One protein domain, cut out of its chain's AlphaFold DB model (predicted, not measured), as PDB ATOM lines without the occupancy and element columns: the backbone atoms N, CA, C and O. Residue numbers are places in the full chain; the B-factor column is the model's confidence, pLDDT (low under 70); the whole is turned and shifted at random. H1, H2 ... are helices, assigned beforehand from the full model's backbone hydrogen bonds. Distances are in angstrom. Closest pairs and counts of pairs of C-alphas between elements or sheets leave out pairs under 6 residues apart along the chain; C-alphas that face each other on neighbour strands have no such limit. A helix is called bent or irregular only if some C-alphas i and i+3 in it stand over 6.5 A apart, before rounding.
ATOM      1  N   TYR A  13     115.108 131.695  74.192       91.50
ATOM      2  CA  TYR A  13     116.089 131.086  75.083       91.50
ATOM      3  C   TYR A  13     115.673 129.692  75.571       91.50
ATOM      4  O   TYR A  13     116.466 128.756  75.515       91.50
ATOM      5  N   ALA A  14     114.430 129.519  76.029       91.56
ATOM      6  CA  ALA A  14     113.937 128.211  76.452       91.56
ATOM      7  C   ALA A  14     113.848 127.215  75.280       91.56
ATOM      8  O   ALA A  14     114.152 126.033  75.459       91.56
ATOM      9  N   ALA A  15     113.485 127.687  74.083       91.94
ATOM     10  CA  ALA A  15     113.471 126.886  72.861       91.94
ATOM     11  C   ALA A  15     114.882 126.418  72.466       91.94
ATOM     12  O   ALA A  15     115.061 125.247  72.127       91.94
ATOM     13  N   ASP A  16     115.896 127.279  72.590       91.44
ATOM     14  CA  ASP A  16     117.294 126.905  72.360       91.44
ATOM     15  C   ASP A  16     117.773 125.844  73.353       91.44
ATOM     16  O   ASP A  16     118.346 124.835  72.941       91.44
ATOM     17  N   LEU A  17     117.479 125.997  74.650       93.75
ATOM     18  CA  LEU A  17     117.816 124.963  75.637       93.75
ATOM     19  C   LEU A  17     117.134 123.627  75.313       93.75
ATOM     20  O   LEU A  17     117.765 122.574  75.412       93.75
ATOM     21  N   LEU A  18     115.865 123.654  74.890       93.31
ATOM     22  CA  LEU A  18     115.153 122.454  74.456       93.31
ATOM     23  C   LEU A  18     115.814 121.822  73.223       93.31
ATOM     24  O   LEU A  18     116.010 120.604  73.198       93.31
ATOM     25  N   ARG A  19     116.206 122.628  72.229       93.00
ATOM     26  CA  ARG A  19     116.914 122.180  71.020       93.00
ATOM     27  C   ARG A  19     118.224 121.482  71.375       93.00
ATOM     28  O   ARG A  19     118.461 120.381  70.887       93.00
ATOM     29  N   LEU A  20     119.028 122.060  72.267       91.19
ATOM     30  CA  LEU A  20     120.298 121.473  72.724       91.19
ATOM     31  C   LEU A  20     120.120 120.115  73.413       91.19
ATOM     32  O   LEU A  20     121.000 119.259  73.341       91.19
ATOM     33  N   MET A  21     118.988 119.908  74.086       92.31
ATOM     34  CA  MET A  21     118.674 118.641  74.747       92.31
ATOM     35  C   MET A  21     118.081 117.590  73.802       92.31
ATOM     36  O   MET A  21     118.226 116.400  74.063       92.31
ATOM     37  N   THR A  22     117.382 117.997  72.740       90.69
ATOM     38  CA  THR A  22     116.533 117.085  71.948       90.69
ATOM     39  C   THR A  22     117.019 116.831  70.525       90.69
ATOM     40  O   THR A  22     116.709 115.774  69.975       90.69
ATOM     41  N   VAL A  23     117.785 117.748  69.930       89.56
ATOM     42  CA  VAL A  23     118.296 117.620  68.559       89.56
ATOM     43  C   VAL A  23     119.697 116.991  68.581       89.56
ATOM     44  O   VAL A  23     120.611 117.560  69.182       89.56
ATOM     45  N   PRO A  24     119.910 115.833  67.923       84.50
ATOM     46  CA  PRO A  24     121.227 115.200  67.846       84.50
ATOM     47  C   PRO A  24     122.294 116.140  67.264       84.50
ATOM     48  O   PRO A  24     122.037 116.830  66.282       84.50
ATOM     49  N   GLY A  25     123.484 116.177  67.873       82.94
ATOM     50  CA  GLY A  25     124.612 117.021  67.447       82.94
ATOM     51  C   GLY A  25     124.485 118.515  67.783       82.94
ATOM     52  O   GLY A  25     125.469 119.241  67.718       82.94
ATOM     53  N   ALA A  26     123.312 118.991  68.217       85.31
ATOM     54  CA  ALA A  26     123.069 120.415  68.464       85.31
ATOM     55  C   ALA A  26     123.941 121.024  69.572       85.31
ATOM     56  O   ALA A  26     124.147 122.230  69.564       85.31
ATOM     57  N   ALA A  27     124.424 120.215  70.518       82.88
ATOM     58  CA  ALA A  27     125.188 120.674  71.677       82.88
ATOM     59  C   ALA A  27     126.713 120.552  71.528       82.88
ATOM     60  O   ALA A  27     127.435 121.017  72.406       82.88
ATOM     61  N   GLU A  28     127.220 119.923  70.464       81.00
ATOM     62  CA  GLU A  28     128.654 119.615  70.340       81.00
ATOM     63  C   GLU A  28     129.500 120.879  70.104       81.00
ATOM     64  O   GLU A  28     130.598 120.980  70.656       81.00
ATOM     65  N   ASP A  29     128.944 121.891  69.425       75.50
ATOM     66  CA  ASP A  29     129.616 123.159  69.089       75.50
ATOM     67  C   ASP A  29     128.842 124.433  69.475       75.50
ATOM     68  O   ASP A  29     129.227 125.537  69.091       75.50
ATOM     69  N   ASP A  30     127.778 124.311  70.272       82.12
ATOM     70  CA  ASP A  30     126.968 125.465  70.669       82.12
ATOM     71  C   ASP A  30     127.578 126.222  71.871       82.12
ATOM     72  O   ASP A  30     127.859 125.600  72.905       82.12
ATOM     73  N   PRO A  31     127.762 127.555  71.791       76.94
ATOM     74  CA  PRO A  31     128.282 128.364  72.895       76.94
ATOM     75  C   PRO A  31     127.489 128.206  74.199       76.94
ATOM     76  O   PRO A  31     128.089 128.108  75.269       76.94
ATOM     77  N   ILE A  32     126.159 128.074  74.129       76.19
ATOM     78  CA  ILE A  32     125.292 127.927  75.311       76.19
ATOM     79  C   ILE A  32     125.585 126.613  76.048       76.19
ATOM     80  O   ILE A  32     125.474 126.546  77.271       76.19
ATOM     81  N   ALA A  33     126.000 125.562  75.334       74.88
ATOM     82  CA  ALA A  33     126.398 124.295  75.945       74.88
ATOM     83  C   ALA A  33     127.786 124.364  76.619       74.88
ATOM     84  O   ALA A  33     128.114 123.505  77.445       74.88
ATOM     85  N   ARG A  34     128.598 125.381  76.293       75.44
ATOM     86  CA  ARG A  34     129.965 125.592  76.804       75.44
ATOM     87  C   ARG A  34     130.056 126.684  77.878       75.44
ATOM     88  O   ARG A  34     131.021 126.675  78.640       75.44
ATOM     89  N   GLU A  35     129.056 127.546  78.009       78.81
ATOM     90  CA  GLU A  35     128.979 128.612  79.019       78.81
ATOM     91  C   GLU A  35     128.067 128.249  80.214       78.81
ATOM     92  O   GLU A  35     127.291 127.291  80.148       78.81
ATOM     93  N   PRO A  36     128.154 128.974  81.349       78.56
ATOM     94  CA  PRO A  36     127.182 128.850  82.432       78.56
ATOM     95  C   PRO A  36     125.762 129.200  81.961       78.56
ATOM     96  O   PRO A  36     125.512 130.285  81.442       78.56
ATOM     97  N   VAL A  37     124.810 128.290  82.174       86.94
ATOM     98  CA  VAL A  37     123.416 128.479  81.748       86.94
ATOM     99  C   VAL A  37     122.690 129.425  82.705       86.94
ATOM    100  O   VAL A  37     122.467 129.099  83.875       86.94
ATOM    101  N   ASP A  38     122.258 130.573  82.190       84.75
ATOM    102  CA  ASP A  38     121.466 131.549  82.933       84.75
ATOM    103  C   ASP A  38     119.993 131.124  83.045       84.75
ATOM    104  O   ASP A  38     119.092 131.586  82.339       84.75
ATOM    105  N   THR A  39     119.731 130.238  84.002       86.00
ATOM    106  CA  THR A  39     118.371 129.775  84.311       86.00
ATOM    107  C   THR A  39     117.464 130.874  84.864       86.00
ATOM    108  O   THR A  39     116.258 130.654  84.970       86.00
ATOM    109  N   SER A  40     117.988 132.062  85.193       80.50
ATOM    110  CA  SER A  40     117.173 133.201  85.616       80.50
ATOM    111  C   SER A  40     116.253 133.672  84.485       80.50
ATOM    112  O   SER A  40     115.140 134.107  84.758       80.50
ATOM    113  N   ARG A  41     116.634 133.472  83.221       85.25
ATOM    114  CA  ARG A  41     115.833 133.846  82.043       85.25
ATOM    115  C   ARG A  41     114.605 132.966  81.813       85.25
ATOM    116  O   ARG A  41     113.740 133.344  81.034       85.25
ATOM    117  N   LEU A  42     114.524 131.814  82.481       89.25
ATOM    118  CA  LEU A  42     113.394 130.893  82.371       89.25
ATOM    119  C   LEU A  42     112.273 131.302  83.328       89.25
ATOM    120  O   LEU A  42     112.511 131.494  84.528       89.25
ATOM    121  N   SER A  43     111.043 131.366  82.830       89.44
ATOM    122  CA  SER A  43     109.837 131.373  83.659       89.44
ATOM    123  C   SER A  43     109.658 130.034  84.383       89.44
ATOM    124  O   SER A  43     110.233 129.011  84.005       89.44
ATOM    125  N   ASP A  44     108.841 130.025  85.435       90.56
ATOM    126  CA  ASP A  44     108.536 128.798  86.178       90.56
ATOM    127  C   ASP A  44     107.827 127.752  85.297       90.56
ATOM    128  O   ASP A  44     108.088 126.554  85.436       90.56
ATOM    129  N   ARG A  45     107.010 128.200  84.330       91.62
ATOM    130  CA  ARG A  45     106.334 127.337  83.350       91.62
ATOM    131  C   ARG A  45     107.294 126.741  82.321       91.62
ATOM    132  O   ARG A  45     107.221 125.553  82.020       91.62
ATOM    133  N   GLU A  46     108.229 127.532  81.795       93.62
ATOM    134  CA  GLU A  46     109.277 127.013  80.900       93.62
ATOM    135  C   GLU A  46     110.172 126.007  81.623       93.62
ATOM    136  O   GLU A  46     110.493 124.955  81.073       93.62
ATOM    137  N   LEU A  47     110.516 126.282  82.883       93.44
ATOM    138  CA  LEU A  47     111.281 125.353  83.705       93.44
ATOM    139  C   LEU A  47     110.540 124.016  83.882       93.44
ATOM    140  O   LEU A  47     111.151 122.962  83.706       93.44
ATOM    141  N   GLY A  48     109.234 124.039  84.169       94.00
ATOM    142  CA  GLY A  48     108.417 122.825  84.254       94.00
ATOM    143  C   GLY A  48     108.330 122.048  82.938       94.00
ATOM    144  O   GLY A  48     108.343 120.819  82.963       94.00
ATOM    145  N   THR A  49     108.338 122.730  81.792       94.19
ATOM    146  CA  THR A  49     108.379 122.093  80.461       94.19
ATOM    147  C   THR A  49     109.727 121.420  80.169       94.19
ATOM    148  O   THR A  49     109.765 120.329  79.600       94.19
ATOM    149  N   LEU A  50     110.847 122.032  80.572       95.50
ATOM    150  CA  LEU A  50     112.197 121.514  80.304       95.50
ATOM    151  C   LEU A  50     112.611 120.375  81.253       95.50
ATOM    152  O   LEU A  50     113.394 119.503  80.869       95.50
ATOM    153  N   LEU A  51     112.093 120.354  82.485       95.81
ATOM    154  CA  LEU A  51     112.472 119.372  83.508       95.81
ATOM    155  C   LEU A  51     112.261 117.902  83.078       95.81
ATOM    156  O   LEU A  51     113.212 117.130  83.214       95.81
ATOM    157  N   PRO A  52     111.098 117.472  82.543       95.75
ATOM    158  CA  PRO A  52     110.899 116.087  82.104       95.75
ATOM    159  C   PRO A  52     111.941 115.642  81.071       95.75
ATOM    160  O   PRO A  52     112.465 114.531  81.153       95.75
ATOM    161  N   VAL A  53     112.291 116.531  80.134       95.38
ATOM    162  CA  VAL A  53     113.318 116.278  79.114       95.38
ATOM    163  C   VAL A  53     114.680 116.092  79.774       95.38
ATOM    164  O   VAL A  53     115.350 115.087  79.532       95.38
ATOM    165  N   ALA A  54     115.054 117.006  80.674       94.56
ATOM    166  CA  ALA A  54     116.334 116.947  81.365       94.56
ATOM    167  C   ALA A  54     116.496 115.671  82.210       94.56
ATOM    168  O   ALA A  54     117.565 115.062  82.215       94.56
ATOM    169  N   PHE A  55     115.433 115.225  82.887       92.56
ATOM    170  CA  PHE A  55     115.458 114.003  83.695       92.56
ATOM    171  C   PHE A  55     115.484 112.713  82.863       92.56
ATOM    172  O   PHE A  55     115.970 111.691  83.365       92.56
ATOM    173  N   ARG A  56     114.964 112.720  81.630       93.06
ATOM    174  CA  ARG A  56     114.943 111.539  80.749       93.06
ATOM    175  C   ARG A  56     116.321 111.213  80.168       93.06
ATOM    176  O   ARG A  56     116.628 110.041  79.950       93.06
ATOM    177  N   LEU A  57     117.143 112.231  79.926       92.19
ATOM    178  CA  LEU A  57     118.444 112.091  79.272       92.19
ATOM    179  C   LEU A  57     119.528 111.532  80.219       92.19
ATOM    180  O   LEU A  57     119.466 111.735  81.435       92.19
ATOM    181  N   PRO A  58     120.525 110.795  79.690       88.50
ATOM    182  CA  PRO A  58     121.612 110.244  80.493       88.50
ATOM    183  C   PRO A  58     122.597 111.334  80.940       88.50
ATOM    184  O   PRO A  58     122.793 112.334  80.259       88.50
ATOM    185  N   VAL A  59     123.302 111.094  82.050       82.00
ATOM    186  CA  VAL A  59     124.302 112.036  82.599       82.00
ATOM    187  C   VAL A  59     125.439 112.330  81.606       82.00
ATOM    188  O   VAL A  59     125.981 113.427  81.612       82.00
ATOM    189  N   GLN A  60     125.768 111.379  80.726       87.25
ATOM    190  CA  GLN A  60     126.820 111.515  79.707       87.25
ATOM    191  C   GLN A  60     126.360 112.247  78.429       87.25
ATOM    192  O   GLN A  60     127.079 112.255  77.435       87.25
ATOM    193  N   HIS A  61     125.158 112.830  78.412       89.62
ATOM    194  CA  HIS A  61     124.655 113.562  77.250       89.62
ATOM    195  C   HIS A  61     125.546 114.783  76.928       89.62
ATOM    196  O   HIS A  61     125.943 115.484  77.862       89.62
ATOM    197  N   PRO A  62     125.812 115.118  75.648       88.38
ATOM    198  CA  PRO A  62     126.637 116.279  75.288       88.38
ATOM    199  C   PRO A  62     126.185 117.587  75.966       88.38
ATOM    200  O   PRO A  62     127.003 118.335  76.494       88.38
ATOM    201  N   ALA A  63     124.870 117.793  76.101       89.25
ATOM    202  CA  ALA A  63     124.276 118.934  76.808       89.25
ATOM    203  C   ALA A  63     124.255 118.828  78.357       89.25
ATOM    204  O   ALA A  63     123.444 119.498  78.994       89.25
ATOM    205  N   HIS A  64     125.093 117.999  78.995       88.44
ATOM    206  CA  HIS A  64     125.060 117.734  80.449       88.44
ATOM    207  C   HIS A  64     125.056 118.994  81.334       88.44
ATOM    208  O   HIS A  64     124.410 118.993  82.382       88.44
ATOM    209  N   ARG A  65     125.719 120.084  80.916       88.00
ATOM    210  CA  ARG A  65     125.688 121.373  81.633       88.00
ATOM    211  C   ARG A  65     124.294 121.998  81.639       88.00
ATOM    212  O   ARG A  65     123.841 122.448  82.687       88.00
ATOM    213  N   VAL A  66     123.591 121.950  80.506       91.94
ATOM    214  CA  VAL A  66     122.191 122.392  80.389       91.94
ATOM    215  C   VAL A  66     121.285 121.521  81.252       91.94
ATOM    216  O   VAL A  66     120.498 122.057  82.031       91.94
ATOM    217  N   LEU A  67     121.448 120.193  81.196       92.75
ATOM    218  CA  LEU A  67     120.675 119.265  82.035       92.75
ATOM    219  C   LEU A  67     120.865 119.586  83.523       92.75
ATOM    220  O   LEU A  67     119.894 119.747  84.263       92.75
ATOM    221  N   GLY A  68     122.124 119.717  83.952       90.62
ATOM    222  CA  GLY A  68     122.494 120.023  85.330       90.62
ATOM    223  C   GLY A  68     121.954 121.373  85.795       90.62
ATOM    224  O   GLY A  68     121.437 121.464  86.910       90.62
ATOM    225  N   ALA A  69     122.005 122.397  84.942       90.81
ATOM    226  CA  ALA A  69     121.466 123.718  85.241       90.81
ATOM    227  C   ALA A  69     119.939 123.700  85.393       90.81
ATOM    228  O   ALA A  69     119.427 124.198  86.395       90.81
ATOM    229  N   VAL A  70     119.209 123.068  84.465       93.81
ATOM    230  CA  VAL A  70     117.739 122.935  84.522       93.81
ATOM    231  C   VAL A  70     117.307 122.156  85.766       93.81
ATOM    232  O   VAL A  70     116.436 122.613  86.509       93.81
ATOM    233  N   VAL A  71     117.947 121.018  86.058       92.94
ATOM    234  CA  VAL A  71     117.653 120.224  87.264       92.94
ATOM    235  C   VAL A  71     117.966 121.020  88.531       92.94
ATOM    236  O   VAL A  71     117.158 121.035  89.460       92.94
ATOM    237  N   THR A  72     119.099 121.723  88.576       89.94
ATOM    238  CA  THR A  72     119.478 122.558  89.727       89.94
ATOM    239  C   THR A  72     118.482 123.694  89.942       89.94
ATOM    240  O   THR A  72     118.050 123.905  91.075       89.94
ATOM    241  N   ALA A  73     118.048 124.365  88.873       88.69
ATOM    242  CA  ALA A  73     117.007 125.383  88.937       88.69
ATOM    243  C   ALA A  73     115.681 124.806  89.454       88.69
ATOM    244  O   ALA A  73     115.066 125.412  90.327       88.69
ATOM    245  N   GLY A  74     115.282 123.612  89.002       90.88
ATOM    246  CA  GLY A  74     114.075 122.925  89.477       90.88
ATOM    247  C   GLY A  74     114.072 122.635  90.983       90.88
ATOM    248  O   GLY A  74     113.026 122.721  91.619       90.88
ATOM    249  N   ARG A  75     115.238 122.355  91.580       90.31
ATOM    250  CA  ARG A  75     115.373 122.132  93.035       90.31
ATOM    251  C   ARG A  75     115.362 123.413  93.865       90.31
ATOM    252  O   ARG A  75     115.109 123.351  95.065       90.31
ATOM    253  N   SER A  76     115.683 124.545  93.249       84.00
ATOM    254  CA  SER A  76     115.871 125.827  93.938       84.00
ATOM    255  C   SER A  76     114.733 126.823  93.687       84.00
ATOM    256  O   SER A  76     114.671 127.856  94.351       84.00
ATOM    257  N   ARG A  77     113.831 126.533  92.740       87.94
ATOM    258  CA  ARG A  77     112.717 127.396  92.304       87.94
ATOM    259  C   ARG A  77     111.369 126.671  92.392       87.94
ATOM    260  O   ARG A  77     111.315 125.525  92.814       87.94
ATOM    261  N   GLN A  78     110.280 127.336  92.001       90.12
ATOM    262  CA  GLN A  78     108.915 126.795  92.006       90.12
ATOM    263  C   GLN A  78     108.442 126.478  90.573       90.12
ATOM    264  O   GLN A  78     107.669 127.253  90.023       90.12
ATOM    265  N   PRO A  79     108.900 125.389  89.924       93.19
ATOM    266  CA  PRO A  79     108.483 125.074  88.556       93.19
ATOM    267  C   PRO A  79     106.968 124.843  88.463       93.19
ATOM    268  O   PRO A  79     106.395 124.174  89.321       93.19
ATOM    269  N   ALA A  80     106.344 125.343  87.400       92.62
ATOM    270  CA  ALA A  80     104.935 125.133  87.082       92.62
ATOM    271  C   ALA A  80     104.819 124.218  85.858       92.62
ATOM    272  O   ALA A  80     105.530 124.407  84.872       92.62
ATOM    273  N   PHE A  81     103.959 123.206  85.914       94.12
ATOM    274  CA  PHE A  81     103.877 122.176  84.878       94.12
ATOM    275  C   PHE A  81     102.575 122.298  84.101       94.12
ATOM    276  O   PHE A  81     101.503 122.362  84.696       94.12
ATOM    277  N   THR A  82     102.647 122.254  82.772       93.31
ATOM    278  CA  THR A  82     101.444 121.992  81.972       93.31
ATOM    279  C   THR A  82     100.970 120.549  82.206       93.31
ATOM    280  O   THR A  82     101.773 119.709  82.635       93.31
ATOM    281  N   PRO A  83      99.701 120.221  81.907       93.94
ATOM    282  CA  PRO A  83      99.201 118.846  81.966       93.94
ATOM    283  C   PRO A  83     100.098 117.824  81.246       93.94
ATOM    284  O   PRO A  83     100.381 116.748  81.775       93.94
ATOM    285  N   GLU A  84     100.626 118.181  80.077       93.31
ATOM    286  CA  GLU A  84     101.486 117.324  79.256       93.31
ATOM    287  C   GLU A  84     102.881 117.175  79.863       93.31
ATOM    288  O   GLU A  84     103.420 116.069  79.920       93.31
ATOM    289  N   ALA A  85     103.460 118.267  80.373       94.81
ATOM    290  CA  ALA A  85     104.738 118.222  81.078       94.81
ATOM    291  C   ALA A  85     104.637 117.392  82.370       94.81
ATOM    292  O   ALA A  85     105.559 116.644  82.707       94.81
ATOM    293  N   CYS A  86     103.501 117.471  83.069       95.25
ATOM    294  CA  CYS A  86     103.212 116.651  84.240       95.25
ATOM    295  C   CYS A  86     103.157 115.160  83.877       95.25
ATOM    296  O   CYS A  86     103.879 114.357  84.473       95.25
ATOM    297  N   ALA A  87     102.388 114.794  82.848       95.69
ATOM    298  CA  ALA A  87     102.313 113.418  82.356       95.69
ATOM    299  C   ALA A  87     103.679 112.886  81.894       95.69
ATOM    300  O   ALA A  87     104.067 111.768  82.241       95.69
ATOM    301  N   ALA A  88     104.449 113.712  81.179       96.00
ATOM    302  CA  ALA A  88     105.801 113.375  80.753       96.00
ATOM    303  C   ALA A  88     106.720 113.103  81.951       96.00
ATOM    304  O   ALA A  88     107.478 112.135  81.924       96.00
ATOM    305  N   MET A  89     106.638 113.906  83.017       96.19
ATOM    306  CA  MET A  89     107.439 113.677  84.221       96.19
ATOM    307  C   MET A  89     107.058 112.372  84.927       96.19
ATOM    308  O   MET A  89     107.943 111.609  85.309       96.19
ATOM    309  N   LEU A  90     105.762 112.083  85.076       96.75
ATOM    310  CA  LEU A  90     105.300 110.822  85.667       96.75
ATOM    311  C   LEU A  90     105.822 109.615  84.872       96.75
ATOM    312  O   LEU A  90     106.337 108.668  85.465       96.75
ATOM    313  N   SER A  91     105.775 109.684  83.541       96.94
ATOM    314  CA  SER A  91     106.351 108.670  82.651       96.94
ATOM    315  C   SER A  91     107.865 108.505  82.857       96.94
ATOM    316  O   SER A  91     108.350 107.380  82.979       96.94
ATOM    317  N   VAL A  92     108.619 109.602  82.994       95.69
ATOM    318  CA  VAL A  92     110.063 109.553  83.296       95.69
ATOM    319  C   VAL A  92     110.342 108.890  84.646       95.69
ATOM    320  O   VAL A  92     111.304 108.130  84.775       95.69
ATOM    321  N   VAL A  93     109.509 109.140  85.656       95.12
ATOM    322  CA  VAL A  93     109.632 108.484  86.965       95.12
ATOM    323  C   VAL A  93     109.382 106.978  86.851       95.12
ATOM    324  O   VAL A  93     110.145 106.210  87.439       95.12
ATOM    325  N   VAL A  94     108.392 106.543  86.058       95.75
ATOM    326  CA  VAL A  94     108.155 105.114  85.771       95.75
ATOM    327  C   VAL A  94     109.408 104.481  85.164       95.75
ATOM    328  O   VAL A  94     109.929 103.516  85.720       95.75
ATOM    329  N   GLU A  95     109.953 105.072  84.094       94.31
ATOM    330  CA  GLU A  95     111.155 104.566  83.413       94.31
ATOM    331  C   GLU A  95     112.352 104.427  84.369       94.31
ATOM    332  O   GLU A  95     113.126 103.468  84.283       94.31
ATOM    333  N   LYS A  96     112.532 105.383  85.290       91.00
ATOM    334  CA  LYS A  96     113.627 105.341  86.269       91.00
ATOM    335  C   LYS A  96     113.436 104.244  87.306       91.00
ATOM    336  O   LYS A  96     114.408 103.557  87.616       91.00
ATOM    337  N   LEU A  97     112.228 104.071  87.841       90.12
ATOM    338  CA  LEU A  97     111.960 103.032  88.839       90.12
ATOM    339  C   LEU A  97     112.050 101.623  88.235       90.12
ATOM    340  O   LEU A  97     112.611 100.736  88.874       90.12
ATOM    341  N   GLU A  98     111.608 101.423  86.991       91.69
ATOM    342  CA  GLU A  98     111.737 100.135  86.284       91.69
ATOM    343  C   GLU A  98     113.196  99.723  86.053       91.69
ATOM    344  O   GLU A  98     113.521  98.538  86.064       91.69
ATOM    345  N   ARG A  99     114.104 100.695  85.915       89.44
ATOM    346  CA  ARG A  99     115.554 100.464  85.795       89.44
ATOM    347  C   ARG A  99     116.265 100.297  87.147       89.44
ATOM    348  O   ARG A  99     117.491 100.349  87.193       89.44
ATOM    349  N   GLY A 100     115.523 100.128  88.242       83.75
ATOM    350  CA  GLY A 100     116.083  99.991  89.591       83.75
ATOM    351  C   GLY A 100     116.498 101.317  90.237       83.75
ATOM    352  O   GLY A 100     117.345 101.329  91.128       83.75
ATOM    353  N   GLY A 101     115.934 102.442  89.786       80.06
ATOM    354  CA  GLY A 101     116.148 103.754  90.394       80.06
ATOM    355  C   GLY A 101     115.620 103.853  91.831       80.06
ATOM    356  O   GLY A 101     114.810 103.049  92.286       80.06
ATOM    357  N   TYR A 102     116.078 104.876  92.555       81.56
ATOM    358  CA  TYR A 102     115.706 105.117  93.951       81.56
ATOM    359  C   TYR A 102     114.243 105.573  94.115       81.56
ATOM    360  O   TYR A 102     113.769 106.440  93.379       81.56
ATOM    361  N   ASP A 103     113.558 105.068  95.147       77.44
ATOM    362  CA  ASP A 103     112.133 105.325  95.442       77.44
ATOM    363  C   ASP A 103     111.779 106.809  95.597       77.44
ATOM    364  O   ASP A 103     110.635 107.203  95.375       77.44
ATOM    365  N   GLY A 104     112.759 107.656  95.923       81.88
ATOM    366  CA  GLY A 104     112.575 109.105  96.006       81.88
ATOM    367  C   GLY A 104     112.083 109.748  94.705       81.88
ATOM    368  O   GLY A 104     111.513 110.834  94.759       81.88
ATOM    369  N   TYR A 105     112.223 109.093  93.546       88.38
ATOM    370  CA  TYR A 105     111.614 109.589  92.306       88.38
ATOM    371  C   TYR A 105     110.077 109.581  92.348       88.38
ATOM    372  O   TYR A 105     109.458 110.440  91.727       88.38
ATOM    373  N   ALA A 106     109.448 108.691  93.122       90.94
ATOM    374  CA  ALA A 106     107.995 108.716  93.310       90.94
ATOM    375  C   ALA A 106     107.532 109.997  94.024       90.94
ATOM    376  O   ALA A 106     106.494 110.556  93.678       90.94
ATOM    377  N   VAL A 107     108.334 110.506  94.966       93.25
ATOM    378  CA  VAL A 107     108.068 111.790  95.634       93.25
ATOM    379  C   VAL A 107     108.099 112.930  94.614       93.25
ATOM    380  O   VAL A 107     107.217 113.783  94.624       93.25
ATOM    381  N   LEU A 108     109.058 112.910  93.677       92.19
ATOM    382  CA  LEU A 108     109.123 113.896  92.594       92.19
ATOM    383  C   LEU A 108     107.860 113.875  91.721       92.19
ATOM    384  O   LEU A 108     107.360 114.945  91.382       92.19
ATOM    385  N   ALA A 109     107.314 112.694  91.404       93.69
ATOM    386  CA  ALA A 109     106.057 112.592  90.657       93.69
ATOM    387  C   ALA A 109     104.917 113.336  91.369       93.69
ATOM    388  O   ALA A 109     104.195 114.100  90.737       93.69
ATOM    389  N   VAL A 110     104.798 113.193  92.691       94.62
ATOM    390  CA  VAL A 110     103.769 113.895  93.473       94.62
ATOM    391  C   VAL A 110     104.053 115.390  93.609       94.62
ATOM    392  O   VAL A 110     103.125 116.191  93.488       94.62
ATOM    393  N   ASN A 111     105.321 115.794  93.756       93.44
ATOM    394  CA  ASN A 111     105.689 117.215  93.766       93.44
ATOM    395  C   ASN A 111     105.229 117.915  92.472       93.44
ATOM    396  O   ASN A 111     104.844 119.085  92.500       93.44
ATOM    397  N   VAL A 112     105.248 117.203  91.343       93.62
ATOM    398  CA  VAL A 112     104.797 117.712  90.042       93.62
ATOM    399  C   VAL A 112     103.271 117.827  89.986       93.62
ATOM    400  O   VAL A 112     102.771 118.834  89.496       93.62
ATOM    401  N   LEU A 113     102.528 116.862  90.545       93.75
ATOM    402  CA  LEU A 113     101.057 116.898  90.590       93.75
ATOM    403  C   LEU A 113     100.525 118.161  91.286       93.75
ATOM    404  O   LEU A 113      99.618 118.809  90.775       93.75
ATOM    405  N   VAL A 114     101.126 118.558  92.416       91.50
ATOM    406  CA  VAL A 114     100.736 119.775  93.169       91.50
ATOM    407  C   VAL A 114     101.004 121.071  92.385       91.50
ATOM    408  O   VAL A 114     100.452 122.126  92.706       91.50
ATOM    409  N   ARG A 115     101.856 121.000  91.357       92.75
ATOM    410  CA  ARG A 115     102.323 122.125  90.531       92.75
ATOM    411  C   ARG A 115     101.768 122.082  89.099       92.75
ATOM    412  O   ARG A 115     102.259 122.814  88.243       92.75
ATOM    413  N   CYS A 116     100.780 121.224  88.830       93.44
ATOM    414  CA  CYS A 116     100.154 121.087  87.516       93.44
ATOM    415  C   CYS A 116      99.087 122.173  87.282       93.44
ATOM    416  O   CYS A 116      98.157 122.327  88.073       93.44
ATOM    417  N   GLU A 117      99.198 122.910  86.176       89.81
ATOM    418  CA  GLU A 117      98.324 124.023  85.777       89.81
ATOM    419  C   GLU A 117      97.112 123.549  84.953       89.81
ATOM    420  O   GLU A 117      96.839 124.056  83.864       89.81
ATOM    421  N   GLY A 118      96.388 122.542  85.438       87.44
ATOM    422  CA  GLY A 118      95.203 122.035  84.750       87.44
ATOM    423  C   GLY A 118      94.871 120.580  85.069       87.44
ATOM    424  O   GLY A 118      95.582 119.938  85.848       87.44
ATOM    425  N   PRO A 119      93.784 120.055  84.478       89.25
ATOM    426  CA  PRO A 119      93.398 118.661  84.641       89.25
ATOM    427  C   PRO A 119      94.460 117.733  84.043       89.25
ATOM    428  O   PRO A 119      95.020 118.013  82.986       89.25
ATOM    429  N   LEU A 120      94.722 116.618  84.723       90.44
ATOM    430  CA  LEU A 120      95.704 115.630  84.281       90.44
ATOM    431  C   LEU A 120      95.196 114.873  83.043       90.44
ATOM    432  O   LEU A 120      94.027 114.475  83.023       90.44
ATOM    433  N   PRO A 121      96.052 114.621  82.039       91.75
ATOM    434  CA  PRO A 121      95.668 113.841  80.871       91.75
ATOM    435  C   PRO A 121      95.666 112.334  81.199       91.75
ATOM    436  O   PRO A 121      96.162 111.898  82.247       91.75
ATOM    437  N   ALA A 122      95.106 111.510  80.312       91.06
ATOM    438  CA  ALA A 122      94.931 110.073  80.552       91.06
ATOM    439  C   ALA A 122      96.269 109.337  80.774       91.06
ATOM    440  O   ALA A 122      96.368 108.449  81.621       91.06
ATOM    441  N   GLU A 123      97.328 109.768  80.093       93.00
ATOM    442  CA  GLU A 123      98.686 109.225  80.186       93.00
ATOM    443  C   GLU A 123      99.281 109.384  81.595       93.00
ATOM    444  O   GLU A 123     100.064 108.545  82.056       93.00
ATOM    445  N   ALA A 124      98.893 110.445  82.315       93.19
ATOM    446  CA  ALA A 124      99.286 110.637  83.709       93.19
ATOM    447  C   ALA A 124      98.621 109.595  84.623       93.19
ATOM    448  O   ALA A 124      99.270 109.082  85.533       93.19
ATOM    449  N   THR A 125      97.365 109.234  84.345       93.38
ATOM    450  CA  THR A 125      96.621 108.196  85.085       93.38
ATOM    451  C   THR A 125      97.232 106.811  84.873       93.38
ATOM    452  O   THR A 125      97.426 106.055  85.831       93.38
ATOM    453  N   GLU A 126      97.611 106.486  83.635       94.44
ATOM    454  CA  GLU A 126      98.311 105.236  83.313       94.44
ATOM    455  C   GLU A 126      99.670 105.165  84.024       94.44
ATOM    456  O   GLU A 126      99.989 104.176  84.692       94.44
ATOM    457  N   SER A 127     100.450 106.245  83.946       96.00
ATOM    458  CA  SER A 127     101.750 106.328  84.614       96.00
ATOM    459  C   SER A 127     101.606 106.206  86.133       96.00
ATOM    460  O   SER A 127     102.334 105.432  86.753       96.00
ATOM    461  N   ALA A 128     100.632 106.888  86.743       95.00
ATOM    462  CA  ALA A 128     100.342 106.772  88.172       95.00
ATOM    463  C   ALA A 128      99.978 105.333  88.568       95.00
ATOM    464  O   ALA A 128     100.504 104.823  89.557       95.00
ATOM    465  N   SER A 129      99.166 104.639  87.765       93.31
ATOM    466  CA  SER A 129      98.797 103.233  87.997       93.31
ATOM    467  C   SER A 129     100.019 102.307  88.006       93.31
ATOM    468  O   SER A 129     100.158 101.436  88.876       93.31
ATOM    469  N   ARG A 130     100.960 102.525  87.076       93.50
ATOM    470  CA  ARG A 130     102.238 101.794  87.032       93.50
ATOM    471  C   ARG A 130     103.101 102.101  88.254       93.50
ATOM    472  O   ARG A 130     103.609 101.172  88.878       93.50
ATOM    473  N   LEU A 131     103.214 103.372  88.647       93.19
ATOM    474  CA  LEU A 131     103.961 103.775  89.844       93.19
ATOM    475  C   LEU A 131     103.399 103.136  91.115       93.19
ATOM    476  O   LEU A 131     104.162 102.601  91.916       93.19
ATOM    477  N   VAL A 132     102.076 103.137  91.293       91.50
ATOM    478  CA  VAL A 132     101.421 102.486  92.437       91.50
ATOM    479  C   VAL A 132     101.778 101.004  92.482       91.50
ATOM    480  O   VAL A 132     102.168 100.510  93.536       91.50
ATOM    481  N   THR A 133     101.723 100.308  91.347       89.38
ATOM    482  CA  THR A 133     102.077  98.881  91.263       89.38
ATOM    483  C   THR A 133     103.527  98.635  91.692       89.38
ATOM    484  O   THR A 133     103.774  97.820  92.582       89.38
ATOM    485  N   LEU A 134     104.478  99.410  91.156       89.19
ATOM    486  CA  LEU A 134     105.907  99.311  91.493       89.19
ATOM    487  C   LEU A 134     106.204  99.574  92.982       89.19
ATOM    488  O   LEU A 134     107.180  99.052  93.528       89.19
ATOM    489  N   LEU A 135     105.384 100.392  93.648       86.75
ATOM    490  CA  LEU A 135     105.576 100.785  95.047       86.75
ATOM    491  C   LEU A 135     104.857  99.852  96.037       86.75
ATOM    492  O   LEU A 135     105.388  99.581  97.115       86.75
ATOM    493  N   VAL A 136     103.667  99.348  95.693       81.38
ATOM    494  CA  VAL A 136     102.809  98.522  96.572       81.38
ATOM    495  C   VAL A 136     103.362  97.109  96.775       81.38
ATOM    496  O   VAL A 136     103.122  96.499  97.823       81.38
ATOM    497  N   ASP A 137     104.143  96.600  95.821       77.56
ATOM    498  CA  ASP A 137     104.778  95.278  95.912       77.56
ATOM    499  C   ASP A 137     105.893  95.208  96.962       77.56
ATOM    500  O   ASP A 137     106.348  94.128  97.341       77.56
ATOM    501  N   ARG A 138     106.283  96.352  97.525       72.69
ATOM    502  CA  ARG A 138     107.249  96.409  98.620       72.69
ATOM    503  C   ARG A 138     106.616  95.977  99.945       72.69
ATOM    504  O   ARG A 138     105.411  96.100 100.183       72.69
ATOM    505  N   TYR A 139     107.445  95.446 100.848       63.75
ATOM    506  CA  TYR A 139     106.984  95.002 102.169       63.75
ATOM    507  C   TYR A 139     106.377  96.163 102.975       63.75
ATOM    508  O   TYR A 139     105.287  96.012 103.526       63.75
ATOM    509  N   ARG A 140     107.036  97.333 102.965       70.38
ATOM    510  CA  ARG A 140     106.556  98.588 103.562       70.38
ATOM    511  C   ARG A 140     106.905  99.776 102.652       70.38
ATOM    512  O   ARG A 140     108.090  99.945 102.360       70.38
ATOM    513  N   PRO A 141     105.931 100.600 102.224       72.81
ATOM    514  CA  PRO A 141     106.224 101.802 101.448       72.81
ATOM    515  C   PRO A 141     107.060 102.791 102.267       72.81
ATOM    516  O   PRO A 141     106.723 103.082 103.414       72.81
ATOM    517  N   ALA A 142     108.133 103.329 101.679       75.62
ATOM    518  CA  ALA A 142     108.943 104.375 102.314       75.62
ATOM    519  C   ALA A 142     108.198 105.723 102.416       75.62
ATOM    520  O   ALA A 142     108.497 106.528 103.294       75.62
ATOM    521  N   HIS A 143     107.226 105.938 101.522       86.25
ATOM    522  CA  HIS A 143     106.505 107.195 101.317       86.25
ATOM    523  C   HIS A 143     104.986 106.930 101.200       86.25
ATOM    524  O   HIS A 143     104.452 106.873 100.087       86.25
ATOM    525  N   PRO A 144     104.283 106.637 102.312       85.81
ATOM    526  CA  PRO A 144     102.871 106.251 102.280       85.81
ATOM    527  C   PRO A 144     101.950 107.344 101.721       85.81
ATOM    528  O   PRO A 144     101.011 107.013 100.997       85.81
ATOM    529  N   TYR A 145     102.210 108.630 101.983       89.81
ATOM    530  CA  TYR A 145     101.360 109.700 101.443       89.81
ATOM    531  C   TYR A 145     101.610 109.916  99.945       89.81
ATOM    532  O   TYR A 145     100.669 110.176  99.198       89.81
ATOM    533  N   THR A 146     102.841 109.708  99.472       91.94
ATOM    534  CA  THR A 146     103.154 109.662  98.035       91.94
ATOM    535  C   THR A 146     102.356 108.566  97.325       91.94
ATOM    536  O   THR A 146     101.748 108.809  96.284       91.94
ATOM    537  N   VAL A 147     102.301 107.357  97.897       91.25
ATOM    538  CA  VAL A 147     101.518 106.250  97.321       91.25
ATOM    539  C   VAL A 147     100.014 106.544  97.375       91.25
ATOM    540  O   VAL A 147      99.319 106.254  96.406       91.25
ATOM    541  N   LEU A 148      99.516 107.163  98.453       90.88
ATOM    542  CA  LEU A 148      98.127 107.629  98.560       90.88
ATOM    543  C   LEU A 148      97.761 108.600  97.425       90.88
ATOM    544  O   LEU A 148      96.732 108.423  96.779       90.88
ATOM    545  N   ALA A 149      98.612 109.595  97.161       93.81
ATOM    546  CA  ALA A 149      98.399 110.577  96.099       93.81
ATOM    547  C   ALA A 149      98.388 109.942  94.705       93.81
ATOM    548  O   ALA A 149      97.486 110.207  93.910       93.81
ATOM    549  N   LEU A 150      99.349 109.058  94.420       94.56
ATOM    550  CA  LEU A 150      99.409 108.347  93.140       94.56
ATOM    551  C   LEU A 150      98.222 107.390  92.960       94.56
ATOM    552  O   LEU A 150      97.679 107.307  91.862       94.56
ATOM    553  N   ALA A 151      97.777 106.716  94.025       92.88
ATOM    554  CA  ALA A 151      96.584 105.870  93.993       92.88
ATOM    555  C   ALA A 151      95.325 106.687  93.688       92.88
ATOM    556  O   ALA A 151      94.512 106.265  92.876       92.88
ATOM    557  N   GLY A 152      95.203 107.883  94.269       91.94
ATOM    558  CA  GLY A 152      94.167 108.853  93.923       91.94
ATOM    559  C   GLY A 152      94.071 109.131  92.430       91.94
ATOM    560  O   GLY A 152      93.006 108.980  91.834       91.94
ATOM    561  N   VAL A 153      95.204 109.489  91.818       93.38
ATOM    562  CA  VAL A 153      95.293 109.734  90.370       93.38
ATOM    563  C   VAL A 153      94.973 108.467  89.569       93.38
ATOM    564  O   VAL A 153      94.306 108.555  88.548       93.38
ATOM    565  N   ALA A 154      95.383 107.290  90.047       92.19
ATOM    566  CA  ALA A 154      95.172 105.991  89.402       92.19
ATOM    567  C   ALA A 154      93.739 105.418  89.522       92.19
ATOM    568  O   ALA A 154      93.515 104.259  89.177       92.19
ATOM    569  N   GLY A 155      92.765 106.190  90.017       85.31
ATOM    570  CA  GLY A 155      91.373 105.742  90.168       85.31
ATOM    571  C   GLY A 155      90.981 105.300  91.582       85.31
ATOM    572  O   GLY A 155      89.897 104.752  91.774       85.31
ATOM    573  N   GLY A 156      91.825 105.568  92.578       83.19
ATOM    574  CA  GLY A 156      91.512 105.447  94.000       83.19
ATOM    575  C   GLY A 156      92.226 104.311  94.733       83.19
ATOM    576  O   GLY A 156      93.082 103.594  94.211       83.19
ATOM    577  N   LEU A 157      91.874 104.165  96.010       77.44
ATOM    578  CA  LEU A 157      92.416 103.133  96.884       77.44
ATOM    579  C   LEU A 157      91.707 101.793  96.637       77.44
ATOM    580  O   LEU A 157      90.491 101.685  96.755       77.44
ATOM    581  N   THR A 158      92.476 100.749  96.329       77.69
ATOM    582  CA  THR A 158      91.988  99.362  96.355       77.69
ATOM    583  C   THR A 158      92.238  98.752  97.733       77.69
ATOM    584  O   THR A 158      93.175  99.156  98.423       77.69
ATOM    585  N   GLY A 159      91.488  97.711  98.122       73.69
ATOM    586  CA  GLY A 159      91.688  97.043  99.421       73.69
ATOM    587  C   GLY A 159      93.125  96.539  99.645       73.69
ATOM    588  O   GLY A 159      93.635  96.563 100.765       73.69
ATOM    589  N   ARG A 160      93.837  96.176  98.566       76.75
ATOM    590  CA  ARG A 160      95.272  95.849  98.606       76.75
ATOM    591  C   ARG A 160      96.118  97.059  99.016       76.75
ATOM    592  O   ARG A 160      96.975  96.922  99.886       76.75
ATOM    593  N   ILE A 161      95.879  98.225  98.418       76.56
ATOM    594  CA  ILE A 161      96.621  99.461  98.707       76.56
ATOM    595  C   ILE A 161      96.344  99.916 100.145       76.56
ATOM    596  O   ILE A 161      97.284 100.184 100.892       76.56
ATOM    597  N   GLU A 162      95.080  99.915 100.574       74.44
ATOM    598  CA  GLU A 162      94.700 100.294 101.944       74.44
ATOM    599  C   GLU A 162      95.372  99.411 103.000       74.44
ATOM    600  O   GLU A 162      95.948  99.918 103.968       74.44
ATOM    601  N   SER A 163      95.381  98.090 102.776       74.44
ATOM    602  CA  SER A 163      96.032  97.132 103.677       74.44
ATOM    603  C   SER A 163      97.540  97.378 103.827       74.44
ATOM    604  O   SER A 163      98.125  97.060 104.861       74.44
ATOM    605  N   LYS A 164      98.178  97.989 102.822       76.19
ATOM    606  CA  LYS A 164      99.623  98.246 102.776       76.19
ATOM    607  C   LYS A 164     100.019  99.605 103.343       76.19
ATOM    608  O   LYS A 164     101.039  99.690 104.025       76.19
ATOM    609  N   LEU A 165      99.231 100.653 103.092       74.38
ATOM    610  CA  LEU A 165      99.558 102.025 103.495       74.38
ATOM    611  C   LEU A 165      99.577 102.201 105.017       74.38
ATOM    612  O   LEU A 165     100.490 102.829 105.551       74.38
ATOM    613  N   PHE A 166      98.631 101.571 105.720       69.38
ATOM    614  CA  PHE A 166      98.469 101.735 107.171       69.38
ATOM    615  C   PHE A 166      98.117 100.438 107.907       69.38
ATOM    616  O   PHE A 166      97.668 100.495 109.052       69.38
ATOM    617  N   GLY A 167      98.307  99.262 107.294       63.59
ATOM    618  CA  GLY A 167      98.040  97.970 107.948       63.59
ATOM    619  C   GLY A 167      98.929  97.687 109.163       63.59
ATOM    620  O   GLY A 167      98.613  96.830 109.980       63.59
ATOM    621  N   TRP A 168     100.024  98.435 109.305       58.59
ATOM    622  CA  TRP A 168     100.946  98.376 110.437       58.59
ATOM    623  C   TRP A 168     100.602  99.371 111.554       58.59
ATOM    624  O   TRP A 168     101.119  99.216 112.659       58.59
ATOM    625  N   SER A 169      99.746 100.366 111.287       61.62
ATOM    626  CA  SER A 169      99.326 101.338 112.298       61.62
ATOM    627  C   SER A 169      98.145 100.789 113.092       61.62
ATOM    628  O   SER A 169      97.088 100.454 112.536       61.62
ATOM    629  N   ARG A 170      98.330 100.660 114.409       51.38
ATOM    630  CA  ARG A 170      97.322 100.074 115.308       51.38
ATOM    631  C   ARG A 170      96.199 101.048 115.670       51.38
ATOM    632  O   ARG A 170      95.176 100.605 116.188       51.38
ATOM    633  N   HIS A 171      96.354 102.342 115.373       60.50
ATOM    634  CA  HIS A 171      95.469 103.411 115.846       60.50
ATOM    635  C   HIS A 171      95.057 104.408 114.744       60.50
ATOM    636  O   HIS A 171      95.620 104.446 113.655       60.50
ATOM    637  N   SER A 172      93.963 105.133 114.996       76.06
ATOM    638  CA  SER A 172      93.022 105.615 113.976       76.06
ATOM    639  C   SER A 172      93.339 106.958 113.311       76.06
ATOM    640  O   SER A 172      92.754 107.224 112.266       76.06
ATOM    641  N   ILE A 173      94.227 107.803 113.850       90.00
ATOM    642  CA  ILE A 173      94.277 109.224 113.441       90.00
ATOM    643  C   ILE A 173      94.877 109.416 112.040       90.00
ATOM    644  O   ILE A 173      94.265 110.070 111.201       90.00
ATOM    645  N   ALA A 174      96.036 108.816 111.750       85.31
ATOM    646  CA  ALA A 174      96.649 108.916 110.418       85.31
ATOM    647  C   ALA A 174      95.788 108.236 109.332       85.31
ATOM    648  O   ALA A 174      95.713 108.699 108.196       85.31
ATOM    649  N   ARG A 175      95.082 107.153 109.696       85.44
ATOM    650  CA  ARG A 175      94.129 106.477 108.804       85.44
ATOM    651  C   ARG A 175      92.892 107.337 108.534       85.44
ATOM    652  O   ARG A 175      92.430 107.371 107.396       85.44
ATOM    653  N   ASP A 176      92.365 108.026 109.545       89.31
ATOM    654  CA  ASP A 176      91.259 108.977 109.379       89.31
ATOM    655  C   ASP A 176      91.669 110.138 108.465       89.31
ATOM    656  O   ASP A 176      90.951 110.446 107.518       89.31
ATOM    657  N   GLU A 177      92.874 110.692 108.634       91.62
ATOM    658  CA  GLU A 177      93.402 111.730 107.736       91.62
ATOM    659  C   GLU A 177      93.442 111.257 106.278       91.62
ATOM    660  O   GLU A 177      92.916 111.922 105.383       91.62
ATOM    661  N   ALA A 178      94.019 110.075 106.039       87.19
ATOM    662  CA  ALA A 178      94.075 109.486 104.708       87.19
ATOM    663  C   ALA A 178      92.671 109.232 104.136       87.19
ATOM    664  O   ALA A 178      92.448 109.434 102.942       87.19
ATOM    665  N   THR A 179      91.709 108.842 104.978       88.31
ATOM    666  CA  THR A 179      90.309 108.618 104.586       88.31
ATOM    667  C   THR A 179      89.626 109.925 104.189       88.31
ATOM    668  O   THR A 179      88.977 109.982 103.144       88.31
ATOM    669  N   VAL A 180      89.788 110.982 104.990       91.88
ATOM    670  CA  VAL A 180      89.242 112.320 104.717       91.88
ATOM    671  C   VAL A 180      89.796 112.845 103.403       91.88
ATOM    672  O   VAL A 180      89.030 113.203 102.512       91.88
ATOM    673  N   VAL A 181      91.117 112.822 103.238       90.12
ATOM    674  CA  VAL A 181      91.758 113.389 102.051       90.12
ATOM    675  C   VAL A 181      91.486 112.558 100.795       90.12
ATOM    676  O   VAL A 181      91.345 113.126  99.716       90.12
ATOM    677  N   SER A 182      91.284 111.243 100.914       88.69
ATOM    678  CA  SER A 182      90.867 110.416  99.769       88.69
ATOM    679  C   SER A 182      89.496 110.791  99.214       88.69
ATOM    680  O   SER A 182      89.273 110.672  98.014       88.69
ATOM    681  N   ARG A 183      88.585 111.288 100.059       89.81
ATOM    682  CA  ARG A 183      87.262 111.771  99.624       89.81
ATOM    683  C   ARG A 183      87.324 113.141  98.950       89.81
ATOM    684  O   ARG A 183      86.429 113.464  98.180       89.81
ATOM    685  N   LEU A 184      88.374 113.917  99.224       90.31
ATOM    686  CA  LEU A 184      88.624 115.229  98.615       90.31
ATOM    687  C   LEU A 184      89.291 115.134  97.234       90.31
ATOM    688  O   LEU A 184      89.386 116.129  96.519       90.31
ATOM    689  N   GLY A 185      89.729 113.936  96.843       90.50
ATOM    690  CA  GLY A 185      90.252 113.642  95.515       90.50
ATOM    691  C   GLY A 185      91.765 113.853  95.345       90.50
ATOM    692  O   GLY A 185      92.470 114.243  96.283       90.50
ATOM    693  N   PRO A 186      92.284 113.601  94.127       90.69
ATOM    694  CA  PRO A 186      93.721 113.473  93.868       90.69
ATOM    695  C   PRO A 186      94.534 114.728  94.188       90.69
ATOM    696  O   PRO A 186      95.650 114.631  94.696       90.69
ATOM    697  N   THR A 187      93.967 115.913  93.947       89.81
ATOM    698  CA  THR A 187      94.628 117.194  94.238       89.81
ATOM    699  C   THR A 187      94.883 117.368  95.733       89.81
ATOM    700  O   THR A 187      95.989 117.729  96.133       89.81
ATOM    701  N   ALA A 188      93.890 117.061  96.574       92.12
ATOM    702  CA  ALA A 188      94.034 117.140  98.024       92.12
ATOM    703  C   ALA A 188      95.017 116.081  98.550       92.12
ATOM    704  O   ALA A 188      95.806 116.365  99.451       92.12
ATOM    705  N   GLN A 189      95.029 114.881  97.959       93.81
ATOM    706  CA  GLN A 189      95.986 113.828  98.319       93.81
ATOM    707  C   GLN A 189      97.426 114.215  97.962       93.81
ATOM    708  O   GLN A 189      98.323 114.037  98.787       93.81
ATOM    709  N   ALA A 190      97.652 114.794  96.780       93.44
ATOM    710  CA  ALA A 190      98.959 115.313  96.386       93.44
ATOM    711  C   ALA A 190      99.411 116.459  97.308       93.44
ATOM    712  O   ALA A 190     100.560 116.484  97.750       93.44
ATOM    713  N   LEU A 191      98.491 117.362  97.667       93.56
ATOM    714  CA  LEU A 191      98.756 118.448  98.610       93.56
ATOM    715  C   LEU A 191      99.149 117.922  99.999       93.56
ATOM    716  O   LEU A 191     100.132 118.388 100.577       93.56
ATOM    717  N   LEU A 192      98.426 116.926 100.521       93.94
ATOM    718  CA  LEU A 192      98.749 116.281 101.794       93.94
ATOM    719  C   LEU A 192     100.117 115.593 101.749       93.94
ATOM    720  O   LEU A 192     100.882 115.688 102.708       93.94
ATOM    721  N   ALA A 193     100.440 114.909 100.652       93.06
ATOM    722  CA  ALA A 193     101.733 114.257 100.479       93.06
ATOM    723  C   ALA A 193     102.888 115.264 100.507       93.06
ATOM    724  O   ALA A 193     103.862 115.048 101.227       93.06
ATOM    725  N   GLU A 194     102.747 116.406  99.837       92.56
ATOM    726  CA  GLU A 194     103.716 117.502  99.930       92.56
ATOM    727  C   GLU A 194     103.810 118.045 101.374       92.56
ATOM    728  O   GLU A 194     104.907 118.245 101.902       92.56
ATOM    729  N   ALA A 195     102.670 118.214 102.057       93.06
ATOM    730  CA  ALA A 195     102.600 118.726 103.429       93.06
ATOM    731  C   ALA A 195     103.107 117.722 104.478       93.06
ATOM    732  O   ALA A 195     103.446 118.100 105.602       93.06
ATOM    733  N   SER A 196     103.186 116.436 104.127       90.25
ATOM    734  CA  SER A 196     103.699 115.380 105.002       90.25
ATOM    735  C   SER A 196     105.204 115.495 105.264       90.25
ATOM    736  O   SER A 196     105.704 114.933 106.241       90.25
ATOM    737  N   GLY A 197     105.921 116.247 104.421       86.62
ATOM    738  CA  GLY A 197     107.371 116.404 104.495       86.62
ATOM    739  C   GLY A 197     108.156 115.274 103.825       86.62
ATOM    740  O   GLY A 197     109.381 115.241 103.949       86.62
ATOM    741  N   GLU A 198     107.494 114.361 103.107       89.12
ATOM    742  CA  GLU A 198     108.160 113.408 102.217       89.12
ATOM    743  C   GLU A 198     108.947 114.176 101.137       89.12
ATOM    744  O   GLU A 198     108.388 114.946 100.356       89.12
ATOM    745  N   ARG A 199     110.278 114.022 101.123       87.25
ATOM    746  CA  ARG A 199     111.196 114.765 100.243       87.25
ATOM    747  C   ARG A 199     112.236 113.836  99.629       87.25
ATOM    748  O   ARG A 199     112.691 112.887 100.264       87.25
ATOM    749  N   SER A 200     112.657 114.169  98.414       88.06
ATOM    750  CA  SER A 200     113.793 113.558  97.722       88.06
ATOM    751  C   SER A 200     114.863 114.605  97.404       88.06
ATOM    752  O   SER A 200     114.604 115.808  97.461       88.06
ATOM    753  N   TYR A 201     116.058 114.157  97.009       85.25
ATOM    754  CA  TYR A 201     117.125 115.048  96.533       85.25
ATOM    755  C   TYR A 201     116.692 115.922  95.344       85.25
ATOM    756  O   TYR A 201     117.183 117.033  95.177       85.25
ATOM    757  N   SER A 202     115.765 115.430  94.521       87.62
ATOM    758  CA  SER A 202     115.275 116.120  93.325       87.62
ATOM    759  C   SER A 202     114.027 116.966  93.570       87.62
ATOM    760  O   SER A 202     113.565 117.625  92.643       87.62
ATOM    761  N   SER A 203     113.473 116.955  94.784       89.75
ATOM    762  CA  SER A 203     112.244 117.683  95.094       89.75
ATOM    763  C   SER A 203     112.464 119.200  95.036       89.75
ATOM    764  O   SER A 203     113.382 119.693  95.704       89.75
ATOM    765  N   PRO A 204     111.591 119.950  94.336       91.19
ATOM    766  CA  PRO A 204     111.527 121.401  94.465       91.19
ATOM    767  C   PRO A 204     111.309 121.840  95.929       91.19
ATOM    768  O   PRO A 204     110.906 121.030  96.777       91.19
ATOM    769  N   PRO A 205     111.545 123.118  96.272       88.94
ATOM    770  CA  PRO A 205     111.133 123.671  97.554       88.94
ATOM    771  C   PRO A 205     109.602 123.574  97.682       88.94
ATOM    772  O   PRO A 205     108.916 123.756  96.673       88.94
ATOM    773  N   PRO A 206     109.036 123.327  98.880       89.00
ATOM    774  CA  PRO A 206     107.589 123.200  99.055       89.00
ATOM    775  C   PRO A 206     106.874 124.468  98.570       89.00
ATOM    776  O   PRO A 206     107.464 125.552  98.685       89.00
ATOM    777  N   PRO A 207     105.640 124.380  98.043       88.50
ATOM    778  CA  PRO A 207     104.886 125.565  97.661       88.50
ATOM    779  C   PRO A 207     104.733 126.495  98.876       88.50
ATOM    780  O   PRO A 207     104.436 126.014  99.974       88.50
ATOM    781  N   PRO A 208     104.951 127.811  98.726       84.12
ATOM    782  CA  PRO A 208     104.916 128.742  99.857       84.12
ATOM    783  C   PRO A 208     103.526 128.845 100.504       84.12
ATOM    784  O   PRO A 208     103.418 129.182 101.676       84.12
ATOM    785  N   ASP A 209     102.476 128.530  99.751       88.44
ATOM    786  CA  ASP A 209     101.063 128.577 100.129       88.44
ATOM    787  C   ASP A 209     100.490 127.197 100.498       88.44
ATOM    788  O   ASP A 209      99.284 127.058 100.685       88.44
ATOM    789  N   ILE A 210     101.333 126.166 100.634       92.38
ATOM    790  CA  ILE A 210     100.902 124.780 100.872       92.38
ATOM    791  C   ILE A 210      99.949 124.633 102.066       92.38
ATOM    792  O   ILE A 210      98.925 123.959 101.973       92.38
ATOM    793  N   TRP A 211     100.270 125.288 103.184       94.12
ATOM    794  CA  TRP A 211      99.465 125.231 104.399       94.12
ATOM    795  C   TRP A 211      98.160 126.003 104.249       94.12
ATOM    796  O   TRP A 211      97.147 125.548 104.770       94.12
ATOM    797  N   GLN A 212      98.172 127.113 103.500       93.62
ATOM    798  CA  GLN A 212      96.966 127.880 103.196       93.62
ATOM    799  C   GLN A 212      96.006 127.040 102.359       93.62
ATOM    800  O   GLN A 212      94.871 126.837 102.771       93.62
ATOM    801  N   ARG A 213      96.495 126.418 101.278       93.94
ATOM    802  CA  ARG A 213      95.686 125.512 100.448       93.94
ATOM    803  C   ARG A 213      95.067 124.372 101.256       93.94
ATOM    804  O   ARG A 213      93.947 123.974 100.974       93.94
ATOM    805  N   LEU A 214      95.790 123.830 102.242       94.25
ATOM    806  CA  LEU A 214      95.280 122.754 103.098       94.25
ATOM    807  C   LEU A 214      94.254 123.279 104.116       94.25
ATOM    808  O   LEU A 214      93.266 122.607 104.397       94.25
ATOM    809  N   ALA A 215      94.475 124.481 104.652       94.81
ATOM    810  CA  ALA A 215      93.570 125.162 105.574       94.81
ATOM    811  C   ALA A 215      92.270 125.646 104.914       94.81
ATOM    812  O   ALA A 215      91.246 125.754 105.598       94.81
ATOM    813  N   ASP A 216      92.302 125.899 103.608       94.56
ATOM    814  CA  ASP A 216      91.143 126.287 102.805       94.56
ATOM    815  C   ASP A 216      90.199 125.104 102.520       94.56
ATOM    816  O   ASP A 216      89.074 125.329 102.082       94.56
TER     817      ASP A 216
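This is residues 13 to 216 of the 798 residues of the protein "DUF4132 domain-containing protein" of Micromonospora sp. S4605 (UniProt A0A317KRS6). This is an elongated body of helices in two groups set end to end: H1, H3 and H4 with the small H2 make one end, and a bundle of H5, H6, H7, H8, H10 and H11 makes the rest, the groups meeting where H3 and H5 pack side by side. The small H9 packs on H8 near the far end, and a long link, residues 196 to 209, leads from H11 to the small H12, which packs on H11 at one side. The printed part has 204 residues with twelve named helices, H1 to H12 in that order along the chain, and no named strand; its class is all helix. The whole is compact, with a radius of gyration of the C-alphas of 17.7 A, and its C-alphas span 60 by 36 by 27 A.

Begin at the longest helix by residues, H5, residues 83 to 98. H6, residues 104 to 113, forms a hairpin with it: they touch at a shallow tilt of 11 degrees, opposite ways, the closest C-alphas being those of Leu 90 and Ala 109, 5.3 A apart. Look next at H7, residues 122 to 136, which touches H5 at Ala 87 and Ala 124, C-alphas 4.3 A apart, at a shallow tilt of 29 degrees, the same way. The hub is H8, residues 144 to 153, which touches five helices. With H7 it forms a hairpin, the closest C-alphas being those of Ala 128 and Leu 150, 5.3 A apart. H11, residues 186 to 195, touches H8 at a shallow tilt of 20 degrees, opposite ways, with the C-alphas of Ala 149 and Gln 189 4.6 A apart. H11 also touches H6 at a steep tilt of 55 degrees, the C-alphas of Val 110 and Ala 190 being 5.8 A apart. H10, residues 173 to 184, touches H8 with residues 178 to 182 alone, closest at Gly 152 and Ser 182, C-alphas 6.9 A apart. H9, residues 159 to 165, touches H8 at Pro 144 and Leu 165, C-alphas 5.5 A apart. H12, residues 210 to 215, touches H11 at Ala 195 and Ile 210, C-alphas 6.8 A apart. Now turn to H3, residues 44 to 56, which touches H5 at Pro 52 and Met 89, C-alphas 4.7 A apart, at a shallow tilt of 26 degrees, the same way. H1, residues 13 to 22, touches H3 at a shallow tilt of 12 degrees, the same way, with the C-alphas of Ala 14 and Glu 46 6.6 A apart. H4, residues 64 to 76, touches H3 at a steep tilt of 52 degrees, the C-alphas of Ala 54 and Leu 67 being 5.0 A apart. H2, residues 31 to 34, only just touches H4, with 3 pairs of C-alphas within 8 A, the closest being those of Ala 33 and Val 66, 6.4 A apart. H1, H2 and H4 are apart from each of H5 to H12. In H1 and H4 to H12 every O i to N i+4 pair is within hydrogen-bond range; in H3 7 of 9 are, and H2 is too short for such a pair.

Find C-alpha 13 at (116.089, 131.086, 75.083), where H1 begins. H5 runs 22.9 A from C-alpha 83 at (99.201, 118.846, 81.966) to C-alpha 98 at (111.737, 100.135, 86.284). H7 is 21.3 A long, H3 19.2 A, H4 18.2 A and H10 17.0 A. H3 is only just irregular: C-alphas 49 and 52 are 6.7 A apart. H12 ends at C-alpha 215, (93.570, 125.162, 105.574).

The two C-alphas farthest apart are those of Asp 29 and His 171, at 61.2 A. The printed part has no cut. The link from H11 to H12 is long, with 14 residues. The mean pLDDT of the printed part is 88.0; look for values under 70 at residue 139 and residues 166 to 171.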